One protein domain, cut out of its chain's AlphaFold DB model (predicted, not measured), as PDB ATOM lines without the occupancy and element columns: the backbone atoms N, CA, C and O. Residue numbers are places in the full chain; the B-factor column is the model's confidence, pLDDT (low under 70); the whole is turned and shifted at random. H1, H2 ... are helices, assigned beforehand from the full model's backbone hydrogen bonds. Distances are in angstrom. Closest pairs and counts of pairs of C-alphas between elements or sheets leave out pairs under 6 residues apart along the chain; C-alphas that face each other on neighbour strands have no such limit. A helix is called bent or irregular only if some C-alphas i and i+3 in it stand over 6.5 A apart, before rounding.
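This is residues 407 to 526 of the 1157 residues of an uncharacterized protein of Candidatus Aminicenantes bacterium (UniProt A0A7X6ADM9). Three helices, H4, H6 and H7, lie side by side in a row with H6 in the middle, and a second layer of two helices, H1 and H5, crosses behind them at steep tilts. H2 and H3 are two short helical turns near the end of H1 and the start of H6, residues 443 to 450 stick out as a loop, and the tail after H7 folds back over H6 on the side away from H5. The printed part has 120 residues with seven named helices, H1 to H7 in order along the chain, and no named strand; its class is all helix. It is compact, with a radius of gyration of the C-alphas of 13.8 A, and rounded, spanning 40 by 35 by 30 A.

H1 runs from residue 408, C-alpha at (138.585, 100.074, 108.279), to residue 427 and is 30.5 A long. H2 is residues 429 to 435 and H3 is residues 437 to 443. H4 follows at residues 455 to 462. H5, residues 468 to 482, is 21.2 A long, its first C-alpha at (139.858, 119.770, 108.552). H6 is residues 489 to 501, 18.4 A. H7, residues 506 to 518, is 21.6 A long and ends at (123.356, 134.013, 121.821). Four helices are irregular: H1 only just, with C-alphas 409 and 412 6.8 A apart, H2 with 430 and 433 at 8.6 A, H3 with 438 and 441 at 7.9 A, and H7 with 514 and 517 at 7.3 A.

H6 is the hub and touches four helices. It touches H4 at a shallow tilt of 26 degrees, the same way, closest at the C-alphas of Lys 462 and Gly 500, 5.5 A. H6 and H7 form a helical hairpin at 16 degrees, closest at the C-alphas of Leu 498 and Ala 508, 6.2 A. H5 touches H6 at a steep tilt of 52 degrees, opposite ways, with the C-alphas of Phe 472 and Val 499 closest at 6.0 A. With residues 489 to 492 alone, H6 touches H3; the C-alphas of Pro 438 and Asn 489 are closest, 4.6 A. H1 touches H5 with residues 416 to 424 alone, at a shallow tilt of 25 degrees, the same way, closest at the C-alphas of Ser 420 and Pro 470, 5.7 A. H2 touches no helix; it is close to H1 but not clearly touching, with the C-alphas of Leu 425 and Leu 432 closest at 6.6 A. H1 and H6 are apart. Every O i to N i+4 pair is within hydrogen-bond range in H4 and H6, against 14 of 16 in H1, 10 of 11 in H5, 6 of 9 in H7 and 1 of 3 in both H2 and H3, where 2 of 4 and 3 of 4 O i to N i+3 pairs are.

The C-alphas of Lys 408 and Gly 517 are the two farthest apart, 40.8 A. The printed part has no cut. The link from H3 to H4, 11 residues, is long. The model's pLDDT is under 70 at residues 445 to 453 and 503 to 523, and its mean over H7 is 59.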
ATOM      1  N   GLU A 407     134.174 101.322 109.935       81.56
ATOM      2  CA  GLU A 407     134.836 100.732 108.783       81.56
ATOM      3  C   GLU A 407     136.349 100.983 108.820       81.56
ATOM      4  O   GLU A 407     136.840 102.015 109.294       81.56
ATOM      5  N   LYS A 408     137.115 100.046 108.250       79.69
ATOM      6  CA  LYS A 408     138.585 100.074 108.279       79.69
ATOM      7  C   LYS A 408     139.171 101.401 107.776       79.69
ATOM      8  O   LYS A 408     140.202 101.833 108.293       79.69
ATOM      9  N   HIS A 409     138.522 102.050 106.805       78.38
ATOM     10  CA  HIS A 409     138.971 103.317 106.225       78.38
ATOM     11  C   HIS A 409     138.795 104.526 107.174       78.38
ATOM     12  O   HIS A 409     139.555 105.488 107.083       78.38
ATOM     13  N   ASN A 410     137.889 104.454 108.157       88.31
ATOM     14  CA  ASN A 410     137.635 105.532 109.122       88.31
ATOM     15  C   ASN A 410     138.531 105.478 110.372       88.31
ATOM     16  O   ASN A 410     138.643 106.465 111.102       88.31
ATOM     17  N   LEU A 411     139.248 104.371 110.608       91.31
ATOM     18  CA  LEU A 411     140.112 104.212 111.788       91.31
ATOM     19  C   LEU A 411     141.208 105.284 111.893       91.31
ATOM     20  O   LEU A 411     141.533 105.723 112.998       91.31
ATOM     21  N   HIS A 412     141.774 105.716 110.763       94.19
ATOM     22  CA  HIS A 412     142.780 106.780 110.738       94.19
ATOM     23  C   HIS A 412     142.187 108.147 111.123       94.19
ATOM     24  O   HIS A 412     142.810 108.916 111.854       94.19
ATOM     25  N   ARG A 413     140.952 108.422 110.696       94.62
ATOM     26  CA  ARG A 413     140.243 109.676 110.984       94.62
ATOM     27  C   ARG A 413     139.881 109.778 112.463       94.62
ATOM     28  O   ARG A 413     140.167 110.791 113.095       94.62
ATOM     29  N   ILE A 414     139.388 108.685 113.055       94.88
ATOM     30  CA  ILE A 414     139.151 108.584 114.509       94.88
ATOM     31  C   ILE A 414     140.444 108.841 115.286       94.88
ATOM     32  O   ILE A 414     140.462 109.573 116.273       94.88
ATOM     33  N   GLN A 415     141.548 108.259 114.827       95.12
ATOM     34  CA  GLN A 415     142.860 108.466 115.422       95.12
ATOM     35  C   GLN A 415     143.277 109.948 115.398       95.12
ATOM     36  O   GLN A 415     143.652 110.500 116.437       95.12
ATOM     37  N   LEU A 416     143.162 110.608 114.244       96.00
ATOM     38  CA  LEU A 416     143.475 112.027 114.091       96.00
ATOM     39  C   LEU A 416     142.600 112.911 114.991       96.00
ATOM     40  O   LEU A 416     143.111 113.824 115.647       96.00
ATOM     41  N   MET A 417     141.311 112.591 115.091       96.81
ATOM     42  CA  MET A 417     140.353 113.275 115.958       96.81
ATOM     43  C   MET A 417     140.739 113.155 117.435       96.81
ATOM     44  O   MET A 417     140.886 114.175 118.106       96.81
ATOM     45  N   VAL A 418     140.986 111.941 117.939       96.88
ATOM     46  CA  VAL A 418     141.355 111.707 119.349       96.88
ATOM     47  C   VAL A 418     142.663 112.423 119.717       96.88
ATOM     48  O   VAL A 418     142.765 113.024 120.791       96.88
ATOM     49  N   THR A 419     143.663 112.424 118.830       96.94
ATOM     50  CA  THR A 419     144.917 113.165 119.065       96.94
ATOM     51  C   THR A 419     144.716 114.678 119.055       96.94
ATOM     52  O   THR A 419     145.282 115.379 119.904       96.94
ATOM     53  N   SER A 420     143.902 115.191 118.132       96.75
ATOM     54  CA  SER A 420     143.601 116.625 118.038       96.75
ATOM     55  C   SER A 420     142.823 117.104 119.266       96.75
ATOM     56  O   SER A 420     143.195 118.106 119.879       96.75
ATOM     57  N   PHE A 421     141.853 116.306 119.724       96.94
ATOM     58  CA  PHE A 421     141.118 116.510 120.971       96.94
ATOM     59  C   PHE A 421     142.044 116.582 122.192       96.94
ATOM     60  O   PHE A 421     141.983 117.537 122.971       96.94
ATOM     61  N   GLY A 422     142.948 115.609 122.352       96.62
ATOM     62  CA  GLY A 422     143.906 115.603 123.462       96.62
ATOM     63  C   GLY A 422     144.827 116.827 123.461       96.62
ATOM     64  O   GLY A 422     145.076 117.430 124.509       96.62
ATOM     65  N   SER A 423     145.294 117.233 122.278       96.69
ATOM     66  CA  SER A 423     146.139 118.422 122.107       96.69
ATOM     67  C   SER A 423     145.394 119.708 122.469       96.69
ATOM     68  O   SER A 423     145.940 120.562 123.171       96.69
ATOM     69  N   TYR A 424     144.134 119.821 122.051       95.62
ATOM     70  CA  TYR A 424     143.250 120.932 122.388       95.62
ATOM     71  C   TYR A 424     143.010 121.045 123.902       95.62
ATOM     72  O   TYR A 424     143.233 122.109 124.486       95.62
ATOM     73  N   LEU A 425     142.659 119.948 124.581       95.56
ATOM     74  CA  LEU A 425     142.442 119.976 126.031       95.56
ATOM     75  C   LEU A 425     143.707 120.336 126.814       95.56
ATOM     76  O   LEU A 425     143.635 121.087 127.786       95.56
ATOM     77  N   LYS A 426     144.878 119.862 126.371       95.38
ATOM     78  CA  LYS A 426     146.158 120.204 127.003       95.38
ATOM     79  C   LYS A 426     146.432 121.712 126.963       95.38
ATOM     80  O   LYS A 426     146.915 122.260 127.954       95.38
ATOM     81  N   LYS A 427     146.087 122.390 125.860       95.31
ATOM     82  CA  LYS A 427     146.166 123.861 125.749       95.31
ATOM     83  C   LYS A 427     145.174 124.573 126.679       95.31
ATOM     84  O   LYS A 427     145.445 125.684 127.120       95.31
ATOM     85  N   LYS A 428     144.047 123.935 127.018       94.25
ATOM     86  CA  LYS A 428     142.963 124.493 127.850       94.25
ATOM     87  C   LYS A 428     142.914 123.946 129.280       94.25
ATOM     88  O   LYS A 428     141.841 123.923 129.883       94.25
ATOM     89  N   LYS A 429     144.061 123.567 129.858       92.25
ATOM     90  CA  LYS A 429     144.161 123.004 131.222       92.25
ATOM     91  C   LYS A 429     143.437 123.833 132.305       92.25
ATOM     92  O   LYS A 429     142.821 123.257 133.195       92.25
ATOM     93  N   ASP A 430     143.426 125.162 132.181       91.94
ATOM     94  CA  ASP A 430     142.815 126.071 133.165       91.94
ATOM     95  C   ASP A 430     141.311 126.315 132.909       91.94
ATOM     96  O   ASP A 430     140.621 126.949 133.704       91.94
ATOM     97  N   LYS A 431     140.774 125.801 131.792       91.94
ATOM     98  CA  LYS A 431     139.376 125.962 131.355       91.94
ATOM     99  C   LYS A 431     138.719 124.626 130.963       91.94
ATOM    100  O   LYS A 431     137.749 124.629 130.206       91.94
ATOM    101  N   LEU A 432     139.190 123.487 131.487       91.44
ATOM    102  CA  LEU A 432     138.756 122.139 131.065       91.44
ATOM    103  C   LEU A 432     137.234 121.926 131.118       91.44
ATOM    104  O   LEU A 432     136.654 121.401 130.171       91.44
ATOM    105  N   ALA A 433     136.567 122.378 132.182       89.62
ATOM    106  CA  ALA A 433     135.113 122.233 132.317       89.62
ATOM    107  C   ALA A 433     134.322 123.013 131.250       89.62
ATOM    108  O   ALA A 433     133.200 122.638 130.918       89.62
ATOM    109  N   ILE A 434     134.879 124.111 130.729       90.50
ATOM    110  CA  ILE A 434     134.290 124.884 129.626       90.50
ATOM    111  C   ILE A 434     134.653 124.220 128.296       90.50
ATOM    112  O   ILE A 434     133.778 124.039 127.453       90.50
ATOM    113  N   ALA A 435     135.910 123.797 128.142       92.62
ATOM    114  CA  ALA A 435     136.415 123.166 126.930       92.62
ATOM    115  C   ALA A 435     135.735 121.837 126.591       92.62
ATOM    116  O   ALA A 435     135.658 121.489 125.417       92.62
ATOM    117  N   LEU A 436     135.209 121.132 127.594       93.12
ATOM    118  CA  LEU A 436     134.478 119.877 127.426       93.12
ATOM    119  C   LEU A 436     132.980 120.031 127.159       93.12
ATOM    120  O   LEU A 436     132.354 119.048 126.778       93.12
ATOM    121  N   ARG A 437     132.388 121.224 127.315       91.06
ATOM    122  CA  ARG A 437     130.940 121.432 127.096       91.06
ATOM    123  C   ARG A 437     130.407 120.931 125.746       91.06
ATOM    124  O   ARG A 437     129.297 120.393 125.773       91.06
ATOM    125  N   PRO A 438     131.147 121.019 124.624       91.25
ATOM    126  CA  PRO A 438     130.691 120.452 123.355       91.25
ATOM    127  C   PRO A 438     130.404 118.946 123.445       91.25
ATOM    128  O   PRO A 438     129.444 118.452 122.872       91.25
ATOM    129  N   TRP A 439     131.160 118.221 124.274       92.25
ATOM    130  CA  TRP A 439     131.030 116.778 124.484       92.25
ATOM    131  C   TRP A 439     130.141 116.411 125.674       92.25
ATOM    132  O   TRP A 439     130.217 115.293 126.189       92.25
ATOM    133  N   LYS A 440     129.280 117.325 126.141       89.56
ATOM    134  CA  LYS A 440     128.394 117.063 127.283       89.56
ATOM    135  C   LYS A 440     127.537 115.811 127.076       89.56
ATOM    136  O   LYS A 440     127.305 115.098 128.045       89.56
ATOM    137  N   ASN A 441     127.135 115.482 125.852       85.44
ATOM    138  CA  ASN A 441     126.371 114.261 125.559       85.44
ATOM    139  C   ASN A 441     127.177 112.975 125.816       85.44
ATOM    140  O   ASN A 441     126.614 111.963 126.228       85.44
ATOM    141  N   ILE A 442     128.508 113.016 125.681       88.06
ATOM    142  CA  ILE A 442     129.360 111.867 126.007       88.06
ATOM    143  C   ILE A 442     129.376 111.631 127.508       88.06
ATOM    144  O   ILE A 442     129.338 110.487 127.936       88.06
ATOM    145  N   TYR A 443     129.428 112.667 128.339       86.88
ATOM    146  CA  TYR A 443     129.603 112.474 129.780       86.88
ATOM    147  C   TYR A 443     128.405 112.868 130.636       86.88
ATOM    148  O   TYR A 443     128.533 112.812 131.850       86.88
ATOM    149  N   SER A 444     127.261 113.244 130.071       83.50
ATOM    150  CA  SER A 444     126.008 113.465 130.804       83.50
ATOM    151  C   SER A 444     124.972 112.412 130.422       83.50
ATOM    152  O   SER A 444     124.987 111.907 129.304       83.50
ATOM    153  N   ASP A 445     124.073 112.084 131.348       68.56
ATOM    154  CA  ASP A 445     123.031 111.054 131.187       68.56
ATOM    155  C   ASP A 445     121.867 111.479 130.281       68.56
ATOM    156  O   ASP A 445     120.718 111.085 130.485       68.56
ATOM    157  N   TYR A 446     122.137 112.291 129.256       55.81
ATOM    158  CA  TYR A 446     121.129 112.579 128.247       55.81
ATOM    159  C   TYR A 446     120.852 111.280 127.482       55.81
ATOM    160  O   TYR A 446     121.697 110.811 126.727       55.81
ATOM    161  N   LYS A 447     119.712 110.659 127.822       55.66
ATOM    162  CA  LYS A 447     119.120 109.412 127.312       55.66
ATOM    163  C   LYS A 447     119.963 108.737 126.227       55.66
ATOM    164  O   LYS A 447     119.963 109.182 125.088       55.66
ATOM    165  N   TYR A 448     120.582 107.622 126.617       48.38
ATOM    166  CA  TYR A 448     121.395 106.635 125.883       48.38
ATOM    167  C   TYR A 448     120.921 106.183 124.484       48.38
ATOM    168  O   TYR A 448     121.416 105.173 123.990       48.38
ATOM    169  N   ARG A 449     119.942 106.831 123.845       48.25
ATOM    170  CA  ARG A 449     119.258 106.230 122.710       48.25
ATOM    171  C   ARG A 449     120.120 106.087 121.465       48.25
ATOM    172  O   ARG A 449     119.940 105.063 120.835       48.25
ATOM    173  N   TRP A 450     121.087 106.956 121.161       56.28
ATOM    174  CA  TRP A 450     121.955 106.733 119.995       56.28
ATOM    175  C   TRP A 450     123.328 107.381 120.183       56.28
ATOM    176  O   TRP A 450     123.426 108.592 120.362       56.28
ATOM    177  N   TYR A 451     124.399 106.582 120.109       59.81
ATOM    178  CA  TYR A 451     125.768 107.099 119.994       59.81
ATOM    179  C   TYR A 451     125.982 107.907 118.701       59.81
ATOM    180  O   TYR A 451     126.975 108.611 118.618       59.81
ATOM    181  N   GLY A 452     125.057 107.855 117.734       59.47
ATOM    182  CA  GLY A 452     125.155 108.544 116.443       59.47
ATOM    183  C   GLY A 452     124.888 110.057 116.446       59.47
ATOM    184  O   GLY A 452     124.921 110.653 115.381       59.47
ATOM    185  N   HIS A 453     124.627 110.692 117.595       69.06
ATOM    186  CA  HIS A 453     124.359 112.143 117.682       69.06
ATOM    187  C   HIS A 453     125.283 112.844 118.678       69.06
ATOM    188  O   HIS A 453     124.850 113.470 119.653       69.06
ATOM    189  N   CYS A 454     126.585 112.687 118.496       85.38
ATOM    190  CA  CYS A 454     127.545 113.485 119.239       85.38
ATOM    191  C   CYS A 454     128.607 114.034 118.313       85.38
ATOM    192  O   CYS A 454     128.967 113.396 117.329       85.38
ATOM    193  N   LEU A 455     129.168 115.160 118.737       90.31
ATOM    194  CA  LEU A 455     130.135 115.948 117.991       90.31
ATOM    195  C   LEU A 455     131.255 115.154 117.304       90.31
ATOM    196  O   LEU A 455     131.681 115.534 116.225       90.31
ATOM    197  N   ASP A 456     131.746 114.061 117.892       92.31
ATOM    198  CA  ASP A 456     132.782 113.232 117.262       92.31
ATOM    199  C   ASP A 456     132.275 112.552 115.966       92.31
ATOM    200  O   ASP A 456     133.037 112.443 115.010       92.31
ATOM    201  N   TYR A 457     130.999 112.146 115.889       89.56
ATOM    202  CA  TYR A 457     130.377 111.693 114.635       89.56
ATOM    203  C   TYR A 457     130.203 112.851 113.656       89.56
ATOM    204  O   TYR A 457     130.593 112.705 112.506       89.56
ATOM    205  N   ASP A 458     129.729 114.016 114.110       88.56
ATOM    206  CA  ASP A 458     129.610 115.202 113.255       88.56
ATOM    207  C   ASP A 458     130.956 115.638 112.668       88.56
ATOM    208  O   ASP A 458     131.028 116.012 111.505       88.56
ATOM    209  N   ILE A 459     132.042 115.562 113.442       92.00
ATOM    210  CA  ILE A 459     133.406 115.814 112.964       92.00
ATOM    211  C   ILE A 459     133.765 114.815 111.859       92.00
ATOM    212  O   ILE A 459     134.305 115.205 110.831       92.00
ATOM    213  N   LEU A 460     133.479 113.524 112.040       91.12
ATOM    214  CA  LEU A 460     133.823 112.498 111.050       91.12
ATOM    215  C   LEU A 460     132.918 112.524 109.811       91.12
ATOM    216  O   LEU A 460     133.375 112.187 108.720       91.12
ATOM    217  N   GLU A 461     131.662 112.918 109.951       88.69
ATOM    218  CA  GLU A 461     130.711 113.013 108.845       88.69
ATOM    219  C   GLU A 461     130.915 114.307 108.053       88.69
ATOM    220  O   GLU A 461     131.076 114.273 106.835       88.69
ATOM    221  N   LYS A 462     130.975 115.452 108.743       87.38
ATOM    222  CA  LYS A 462     130.977 116.784 108.119       87.38
ATOM    223  C   LYS A 462     132.359 117.275 107.705       87.38
ATOM    224  O   LYS A 462     132.425 118.223 106.932       87.38
ATOM    225  N   LEU A 463     133.449 116.678 108.199       90.31
ATOM    226  CA  LEU A 463     134.822 117.054 107.823       90.31
ATOM    227  C   LEU A 463     135.452 115.976 106.932       90.31
ATOM    228  O   LEU A 463     136.309 115.222 107.407       90.31
ATOM    229  N   PRO A 464     135.039 115.844 105.657       85.38
ATOM    230  CA  PRO A 464     135.463 114.740 104.792       85.38
ATOM    231  C   PRO A 464     136.984 114.690 104.576       85.38
ATOM    232  O   PRO A 464     137.529 113.617 104.318       85.38
ATOM    233  N   ILE A 465     137.684 115.817 104.732       91.25
ATOM    234  CA  ILE A 465     139.133 115.928 104.557       91.25
ATOM    235  C   ILE A 465     139.840 115.828 105.915       91.25
ATOM    236  O   ILE A 465     139.492 116.505 106.880       91.25
ATOM    237  N   ASN A 466     140.885 114.999 105.990       92.81
ATOM    238  CA  ASN A 466     141.630 114.762 107.233       92.81
ATOM    239  C   ASN A 466     142.180 116.057 107.857       92.81
ATOM    240  O   ASN A 466     142.125 116.216 109.076       92.81
ATOM    241  N   ASP A 467     142.663 116.991 107.034       92.75
ATOM    242  CA  ASP A 467     143.235 118.266 107.485       92.75
ATOM    243  C   ASP A 467     142.211 119.192 108.159       92.75
ATOM    244  O   ASP A 467     142.591 120.070 108.942       92.75
ATOM    245  N   ASP A 468     140.914 118.967 107.940       92.00
ATOM    246  CA  ASP A 468     139.858 119.770 108.552       92.00
ATOM    247  C   ASP A 468     139.607 119.382 110.013       92.00
ATOM    248  O   ASP A 468     139.207 120.226 110.817       92.00
ATOM    249  N   ILE A 469     139.951 118.154 110.420       94.69
ATOM    250  CA  ILE A 469     139.818 117.711 111.815       94.69
ATOM    251  C   ILE A 469     140.708 118.557 112.750       94.69
ATOM    252  O   ILE A 469     140.182 119.137 113.704       94.69
ATOM    253  N   PRO A 470     142.030 118.714 112.525       94.81
ATOM    254  CA  PRO A 470     142.840 119.641 113.316       94.81
ATOM    255  C   PRO A 470     142.352 121.094 113.247       94.81
ATOM    256  O   PRO A 470     142.364 121.787 114.269       94.81
ATOM    257  N   ARG A 471     141.895 121.558 112.072       91.44
ATOM    258  CA  ARG A 471     141.363 122.921 111.891       91.44
ATOM    259  C   ARG A 471     140.123 123.164 112.743       91.44
ATOM    260  O   ARG A 471     140.019 124.235 113.338       91.44
ATOM    261  N   PHE A 472     139.247 122.170 112.896       94.19
ATOM    262  CA  PHE A 472     138.092 122.250 113.788       94.19
ATOM    263  C   PHE A 472     138.504 122.573 115.228       94.19
ATOM    264  O   PHE A 472     137.952 123.481 115.847       94.19
ATOM    265  N   PHE A 473     139.526 121.894 115.755       94.62
ATOM    266  CA  PHE A 473     139.996 122.152 117.117       94.62
ATOM    267  C   PHE A 473     140.679 123.515 117.267       94.62
ATOM    268  O   PHE A 473     140.571 124.123 118.330       94.62
ATOM    269  N   VAL A 474     141.340 124.023 116.222       91.94
ATOM    270  CA  VAL A 474     141.869 125.400 116.195       91.94
ATOM    271  C   VAL A 474     140.727 126.421 116.179       91.94
ATOM    272  O   VAL A 474     140.750 127.387 116.938       91.94
ATOM    273  N   ALA A 475     139.685 126.189 115.380       89.69
ATOM    274  CA  ALA A 475     138.507 127.049 115.325       89.69
ATOM    275  C   ALA A 475     137.755 127.075 116.670       89.69
ATOM    276  O   ALA A 475     137.369 128.140 117.162       89.69
ATOM    277  N   LEU A 476     137.619 125.912 117.312       91.19
ATOM    278  CA  LEU A 476     137.038 125.769 118.645       91.19
ATOM    279  C   LEU A 476     137.853 126.513 119.714       91.19
ATOM    280  O   LEU A 476     137.283 127.190 120.574       91.19
ATOM    281  N   ASP A 477     139.180 126.414 119.643       90.00
ATOM    282  CA  ASP A 477     140.126 127.128 120.504       90.00
ATOM    283  C   ASP A 477     139.903 128.653 120.425       90.00
ATOM    284  O   ASP A 477     139.647 129.303 121.445       90.00
ATOM    285  N   CYS A 478     139.852 129.199 119.205       87.19
ATOM    286  CA  CYS A 478     139.576 130.614 118.960       87.19
ATOM    287  C   CYS A 478     138.191 131.066 119.464       87.19
ATOM    288  O   CYS A 478     138.040 132.203 119.921       87.19
ATOM    289  N   LEU A 479     137.160 130.212 119.392       85.69
ATOM    290  CA  LEU A 479     135.817 130.540 119.892       85.69
ATOM    291  C   LEU A 479     135.752 130.580 121.419       85.69
ATOM    292  O   LEU A 479     135.107 131.467 121.981       85.69
ATOM    293  N   LEU A 480     136.440 129.670 122.109       85.75
ATOM    294  CA  LEU A 480     136.472 129.651 123.574       85.75
ATOM    295  C   LEU A 480     137.097 130.900 124.195       85.75
ATOM    296  O   LEU A 480     136.753 131.267 125.320       85.75
ATOM    297  N   GLU A 481     138.036 131.539 123.502       84.62
ATOM    298  CA  GLU A 481     138.641 132.790 123.965       84.62
ATOM    299  C   GLU A 481     137.642 133.947 123.943       84.62
ATOM    300  O   GLU A 481     137.696 134.827 124.800       84.62
ATOM    301  N   LYS A 482     136.685 133.895 123.016       82.12
ATOM    302  CA  LYS A 482     135.679 134.936 122.792       82.12
ATOM    303  C   LYS A 482     134.378 134.663 123.561       82.12
ATOM    304  O   LYS A 482     133.645 135.594 123.881       82.12
ATOM    305  N   LEU A 483     134.092 133.399 123.893       81.44
ATOM    306  CA  LEU A 483     132.870 132.954 124.570       81.44
ATOM    307  C   LEU A 483     133.187 132.334 125.946       81.44
ATOM    308  O   LEU A 483     133.370 131.119 126.049       81.44
ATOM    309  N   PRO A 484     133.174 133.107 127.055       74.19
ATOM    310  CA  PRO A 484     133.576 132.611 128.379       74.19
ATOM    311  C   PRO A 484     132.635 131.541 128.957       74.19
ATOM    312  O   PRO A 484     133.017 130.795 129.855       74.19
ATOM    313  N   LYS A 485     131.404 131.421 128.436       81.31
ATOM    314  CA  LYS A 485     130.476 130.324 128.767       81.31
ATOM    315  C   LYS A 485     130.673 129.083 127.875       81.31
ATOM    316  O   LYS A 485     129.942 128.114 128.046       81.31
ATOM    317  N   GLY A 486     131.626 129.077 126.949       80.75
ATOM    318  CA  GLY A 486     131.810 127.997 125.979       80.75
ATOM    319  C   GLY A 486     130.607 127.787 125.053       80.75
ATOM    320  O   GLY A 486     129.653 128.574 125.054       80.75
ATOM    321  N   ILE A 487     130.667 126.700 124.289       81.88
ATOM    322  CA  ILE A 487     129.640 126.272 123.331       81.88
ATOM    323  C   ILE A 487     129.089 124.892 123.742       81.88
ATOM    324  O   ILE A 487     129.802 124.124 124.397       81.88
ATOM    325  N   TYR A 488     127.824 124.600 123.436       83.00
ATOM    326  CA  TYR A 488     127.203 123.286 123.636       83.00
ATOM    327  C   TYR A 488     127.196 122.492 122.321       83.00
ATOM    328  O   TYR A 488     127.832 122.891 121.348       83.00
ATOM    329  N   ASN A 489     126.539 121.328 122.331       78.81
ATOM    330  CA  ASN A 489     126.577 120.363 121.234       78.81
ATOM    331  C   ASN A 489     126.135 120.985 119.897       78.81
ATOM    332  O   ASN A 489     126.921 120.991 118.964       78.81
ATOM    333  N   GLU A 490     124.959 121.618 119.832       80.56
ATOM    334  CA  GLU A 490     124.416 122.218 118.594       80.56
ATOM    335  C   GLU A 490     125.335 123.297 117.990       80.56
ATOM    336  O   GLU A 490     125.560 123.357 116.778       80.56
ATOM    337  N   GLU A 491     125.924 124.150 118.835       84.38
ATOM    338  CA  GLU A 491     126.872 125.170 118.381       84.38
ATOM    339  C   GLU A 491     128.178 124.542 117.861       84.38
ATOM    340  O   GLU A 491     128.798 125.067 116.937       84.38
ATOM    341  N   ALA A 492     128.599 123.414 118.435       84.75
ATOM    342  CA  ALA A 492     129.777 122.682 117.990       84.75
ATOM    343  C   ALA A 492     129.522 121.871 116.709       84.75
ATOM    344  O   ALA A 492     130.400 121.795 115.856       84.75
ATOM    345  N   GLU A 493     128.319 121.331 116.530       85.75
ATOM    346  CA  GLU A 493     127.877 120.711 115.277       85.75
ATOM    347  C   GLU A 493     127.841 121.728 114.134       85.75
ATOM    348  O   GLU A 493     128.271 121.429 113.020       85.75
ATOM    349  N   THR A 494     127.371 122.947 114.423       85.88
ATOM    350  CA  THR A 494     127.405 124.077 113.484       85.88
ATOM    351  C   THR A 494     128.844 124.468 113.165       85.88
ATOM    352  O   THR A 494     129.178 124.715 112.012       85.88
ATOM    353  N   LEU A 495     129.724 124.481 114.172       89.12
ATOM    354  CA  LEU A 495     131.150 124.710 113.961       89.12
ATOM    355  C   LEU A 495     131.769 123.639 113.052       89.12
ATOM    356  O   LEU A 495     132.543 123.990 112.168       89.12
ATOM    357  N   ALA A 496     131.424 122.362 113.236       88.81
ATOM    358  CA  ALA A 496     131.889 121.283 112.367       88.81
ATOM    359  C   ALA A 496     131.396 121.483 110.926       88.81
ATOM    360  O   ALA A 496     132.198 121.400 110.005       88.81
ATOM    361  N   ALA A 497     130.124 121.847 110.728       87.50
ATOM    362  CA  ALA A 497     129.602 122.178 109.402       87.50
ATOM    363  C   ALA A 497     130.350 123.371 108.777       87.50
ATOM    364  O   ALA A 497     130.849 123.266 107.665       87.50
ATOM    365  N   LEU A 498     130.516 124.480 109.507       87.19
ATOM    366  CA  LEU A 498     131.246 125.658 109.023       87.19
ATOM    367  C   LEU A 498     132.689 125.325 108.635       87.19
ATOM    368  O   LEU A 498     133.167 125.814 107.619       87.19
ATOM    369  N   VAL A 499     133.383 124.504 109.429       87.62
ATOM    370  CA  VAL A 499     134.762 124.089 109.138       87.62
ATOM    371  C   VAL A 499     134.808 123.170 107.922       87.62
ATOM    372  O   VAL A 499     135.664 123.378 107.073       87.62
ATOM    373  N   GLY A 500     133.883 122.214 107.802       85.44
ATOM    374  CA  GLY A 500     133.836 121.272 106.679       85.44
ATOM    375  C   GLY A 500     133.564 121.939 105.338       85.44
ATOM    376  O   GLY A 500     134.092 121.522 104.314       85.44
ATOM    377  N   VAL A 501     132.795 123.026 105.356       81.50
ATOM    378  CA  VAL A 501     132.519 123.838 104.168       81.50
ATOM    379  C   VAL A 501     133.660 124.816 103.857       81.50
ATOM    380  O   VAL A 501     133.817 125.281 102.727       81.50
ATOM    381  N   CYS A 502     134.480 125.166 104.850       74.06
ATOM    382  CA  CYS A 502     135.527 126.163 104.683       74.06
ATOM    383  C   CYS A 502     136.858 125.557 104.230       74.06
ATOM    384  O   CYS A 502     137.572 124.920 104.997       74.06
ATOM    385  N   HIS A 503     137.313 125.971 103.048       66.31
ATOM    386  CA  HIS A 503     138.751 126.118 102.767       66.31
ATOM    387  C   HIS A 503     139.230 127.570 102.963       66.31
ATOM    388  O   HIS A 503     140.312 127.929 102.512       66.31
ATOM    389  N   ASP A 504     138.421 128.328 103.727       65.81
ATOM    390  CA  ASP A 504     138.500 129.740 104.142       65.81
ATOM    391  C   ASP A 504     137.858 130.782 103.185       65.81
ATOM    392  O   ASP A 504     138.559 131.417 102.398       65.81
ATOM    393  N   PRO A 505     136.533 131.051 103.296       66.44
ATOM    394  CA  PRO A 505     135.950 132.323 102.842       66.44
ATOM    395  C   PRO A 505     135.819 133.307 104.033       66.44
ATOM    396  O   PRO A 505     134.827 133.312 104.773       66.44
ATOM    397  N   VAL A 506     136.923 134.048 104.246       55.22
ATOM    398  CA  VAL A 506     137.397 134.837 105.416       55.22
ATOM    399  C   VAL A 506     136.901 134.334 106.788       55.22
ATOM    400  O   VAL A 506     135.954 134.831 107.395       55.22
ATOM    401  N   LEU A 507     137.637 133.328 107.265       57.62
ATOM    402  CA  LEU A 507     137.310 132.102 107.996       57.62
ATOM    403  C   LEU A 507     135.882 131.955 108.520       57.62
ATOM    404  O   LEU A 507     135.584 132.224 109.688       57.62
ATOM    405  N   ALA A 508     135.035 131.471 107.603       54.38
ATOM    406  CA  ALA A 508     133.593 131.259 107.719       54.38
ATOM    407  C   ALA A 508     132.863 132.539 108.166       54.38
ATOM    408  O   ALA A 508     132.244 132.564 109.233       54.38
ATOM    409  N   VAL A 509     133.097 133.631 107.418       55.09
ATOM    410  CA  VAL A 509     132.894 135.061 107.771       55.09
ATOM    411  C   VAL A 509     132.980 135.327 109.285       55.09
ATOM    412  O   VAL A 509     132.105 135.860 109.965       55.09
ATOM    413  N   LYS A 510     134.128 134.877 109.802       68.00
ATOM    414  CA  LYS A 510     134.608 134.767 111.188       68.00
ATOM    415  C   LYS A 510     133.727 133.948 112.142       68.00
ATOM    416  O   LYS A 510     133.190 134.454 113.132       68.00
ATOM    417  N   LEU A 511     133.662 132.646 111.844       64.31
ATOM    418  CA  LEU A 511     132.918 131.568 112.518       64.31
ATOM    419  C   LEU A 511     131.463 131.952 112.811       64.31
ATOM    420  O   LEU A 511     130.959 131.846 113.933       64.31
ATOM    421  N   PHE A 512     130.858 132.439 111.726       60.34
ATOM    422  CA  PHE A 512     129.526 133.006 111.551       60.34
ATOM    423  C   PHE A 512     129.224 134.223 112.442       60.34
ATOM    424  O   PHE A 512     128.233 134.269 113.167       60.34
ATOM    425  N   LEU A 513     130.139 135.200 112.445       59.44
ATOM    426  CA  LEU A 513     130.226 136.282 113.440       59.44
ATOM    427  C   LEU A 513     130.071 135.746 114.876       59.44
ATOM    428  O   LEU A 513     129.279 136.220 115.690       59.44
ATOM    429  N   GLN A 514     130.873 134.707 115.132       69.19
ATOM    430  CA  GLN A 514     131.092 133.991 116.391       69.19
ATOM    431  C   GLN A 514     129.812 133.574 117.091       69.19
ATOM    432  O   GLN A 514     129.580 133.866 118.268       69.19
ATOM    433  N   LEU A 515     129.010 132.849 116.311       62.34
ATOM    434  CA  LEU A 515     127.741 132.264 116.719       62.34
ATOM    435  C   LEU A 515     126.755 133.359 117.187       62.34
ATOM    436  O   LEU A 515     126.095 133.226 118.222       62.34
ATOM    437  N   LYS A 516     126.749 134.481 116.440       56.62
ATOM    438  CA  LYS A 516     125.888 135.683 116.500       56.62
ATOM    439  C   LYS A 516     125.179 135.898 117.856       56.62
ATOM    440  O   LYS A 516     123.965 135.780 117.995       56.62
ATOM    441  N   GLY A 517     125.961 136.187 118.901       56.31
ATOM    442  CA  GLY A 517     125.502 136.839 120.141       56.31
ATOM    443  C   GLY A 517     124.394 136.157 120.973       56.31
ATOM    444  O   GLY A 517     123.662 136.852 121.668       56.31
ATOM    445  N   LYS A 518     124.251 134.821 120.945       51.91
ATOM    446  CA  LYS A 518     123.356 134.013 121.821       51.91
ATOM    447  C   LYS A 518     121.835 134.289 121.767       51.91
ATOM    448  O   LYS A 518     121.139 134.048 122.756       51.91
ATOM    449  N   LYS A 519     121.273 134.639 120.607       51.28
ATOM    450  CA  LYS A 519     119.906 134.181 120.264       51.28
ATOM    451  C   LYS A 519     119.849 133.458 118.915       51.28
ATOM    452  O   LYS A 519     118.910 133.640 118.153       51.28
ATOM    453  N   ILE A 520     120.811 132.565 118.671       53.66
ATOM    454  CA  ILE A 520     120.581 131.435 117.762       53.66
ATOM    455  C   ILE A 520     119.504 130.579 118.433       53.66
ATOM    456  O   ILE A 520     119.735 129.958 119.472       53.66
ATOM    457  N   SER A 521     118.284 130.661 117.918       48.81
ATOM    458  CA  SER A 521     117.126 129.931 118.416       48.81
ATOM    459  C   SER A 521     117.263 128.454 118.060       48.81
ATOM    460  O   SER A 521     116.722 128.071 117.043       48.81
ATOM    461  N   SER A 522     118.009 127.647 118.827       54.12
ATOM    462  CA  SER A 522     117.977 126.160 118.815       54.12
ATOM    463  C   SER A 522     117.979 125.438 117.449       54.12
ATOM    464  O   SER A 522     117.555 124.288 117.367       54.12
ATOM    465  N   ASN A 523     118.371 126.099 116.362       60.78
ATOM    466  CA  ASN A 523     118.143 125.602 115.014       60.78
ATOM    467  C   ASN A 523     119.485 125.177 114.433       60.78
ATOM    468  O   ASN A 523     120.374 125.997 114.204       60.78
ATOM    469  N   TYR A 524     119.601 123.871 114.230       71.69
ATOM    470  CA  TYR A 524     120.639 123.216 113.451       71.69
ATOM    471  C   TYR A 524     120.767 123.866 112.063       71.69
ATOM    472  O   TYR A 524     119.757 124.085 111.395       71.69
ATOM    473  N   PHE A 525     121.995 124.165 111.628       76.50
ATOM    474  CA  PHE A 525     122.276 124.632 110.268       76.50
ATOM    475  C   PHE A 525     122.781 123.473 109.414       76.50
ATOM    476  O   PHE A 525     123.750 122.802 109.778       76.50
ATOM    477  N   ARG A 526     122.164 123.264 108.250       76.44
ATOM    478  CA  ARG A 526     122.642 122.277 107.277       76.44
ATOM    479  C   ARG A 526     123.919 122.753 106.603       76.44
ATOM    480  O   ARG A 526     124.021 123.908 106.192       76.44
TER     481      ARG A 526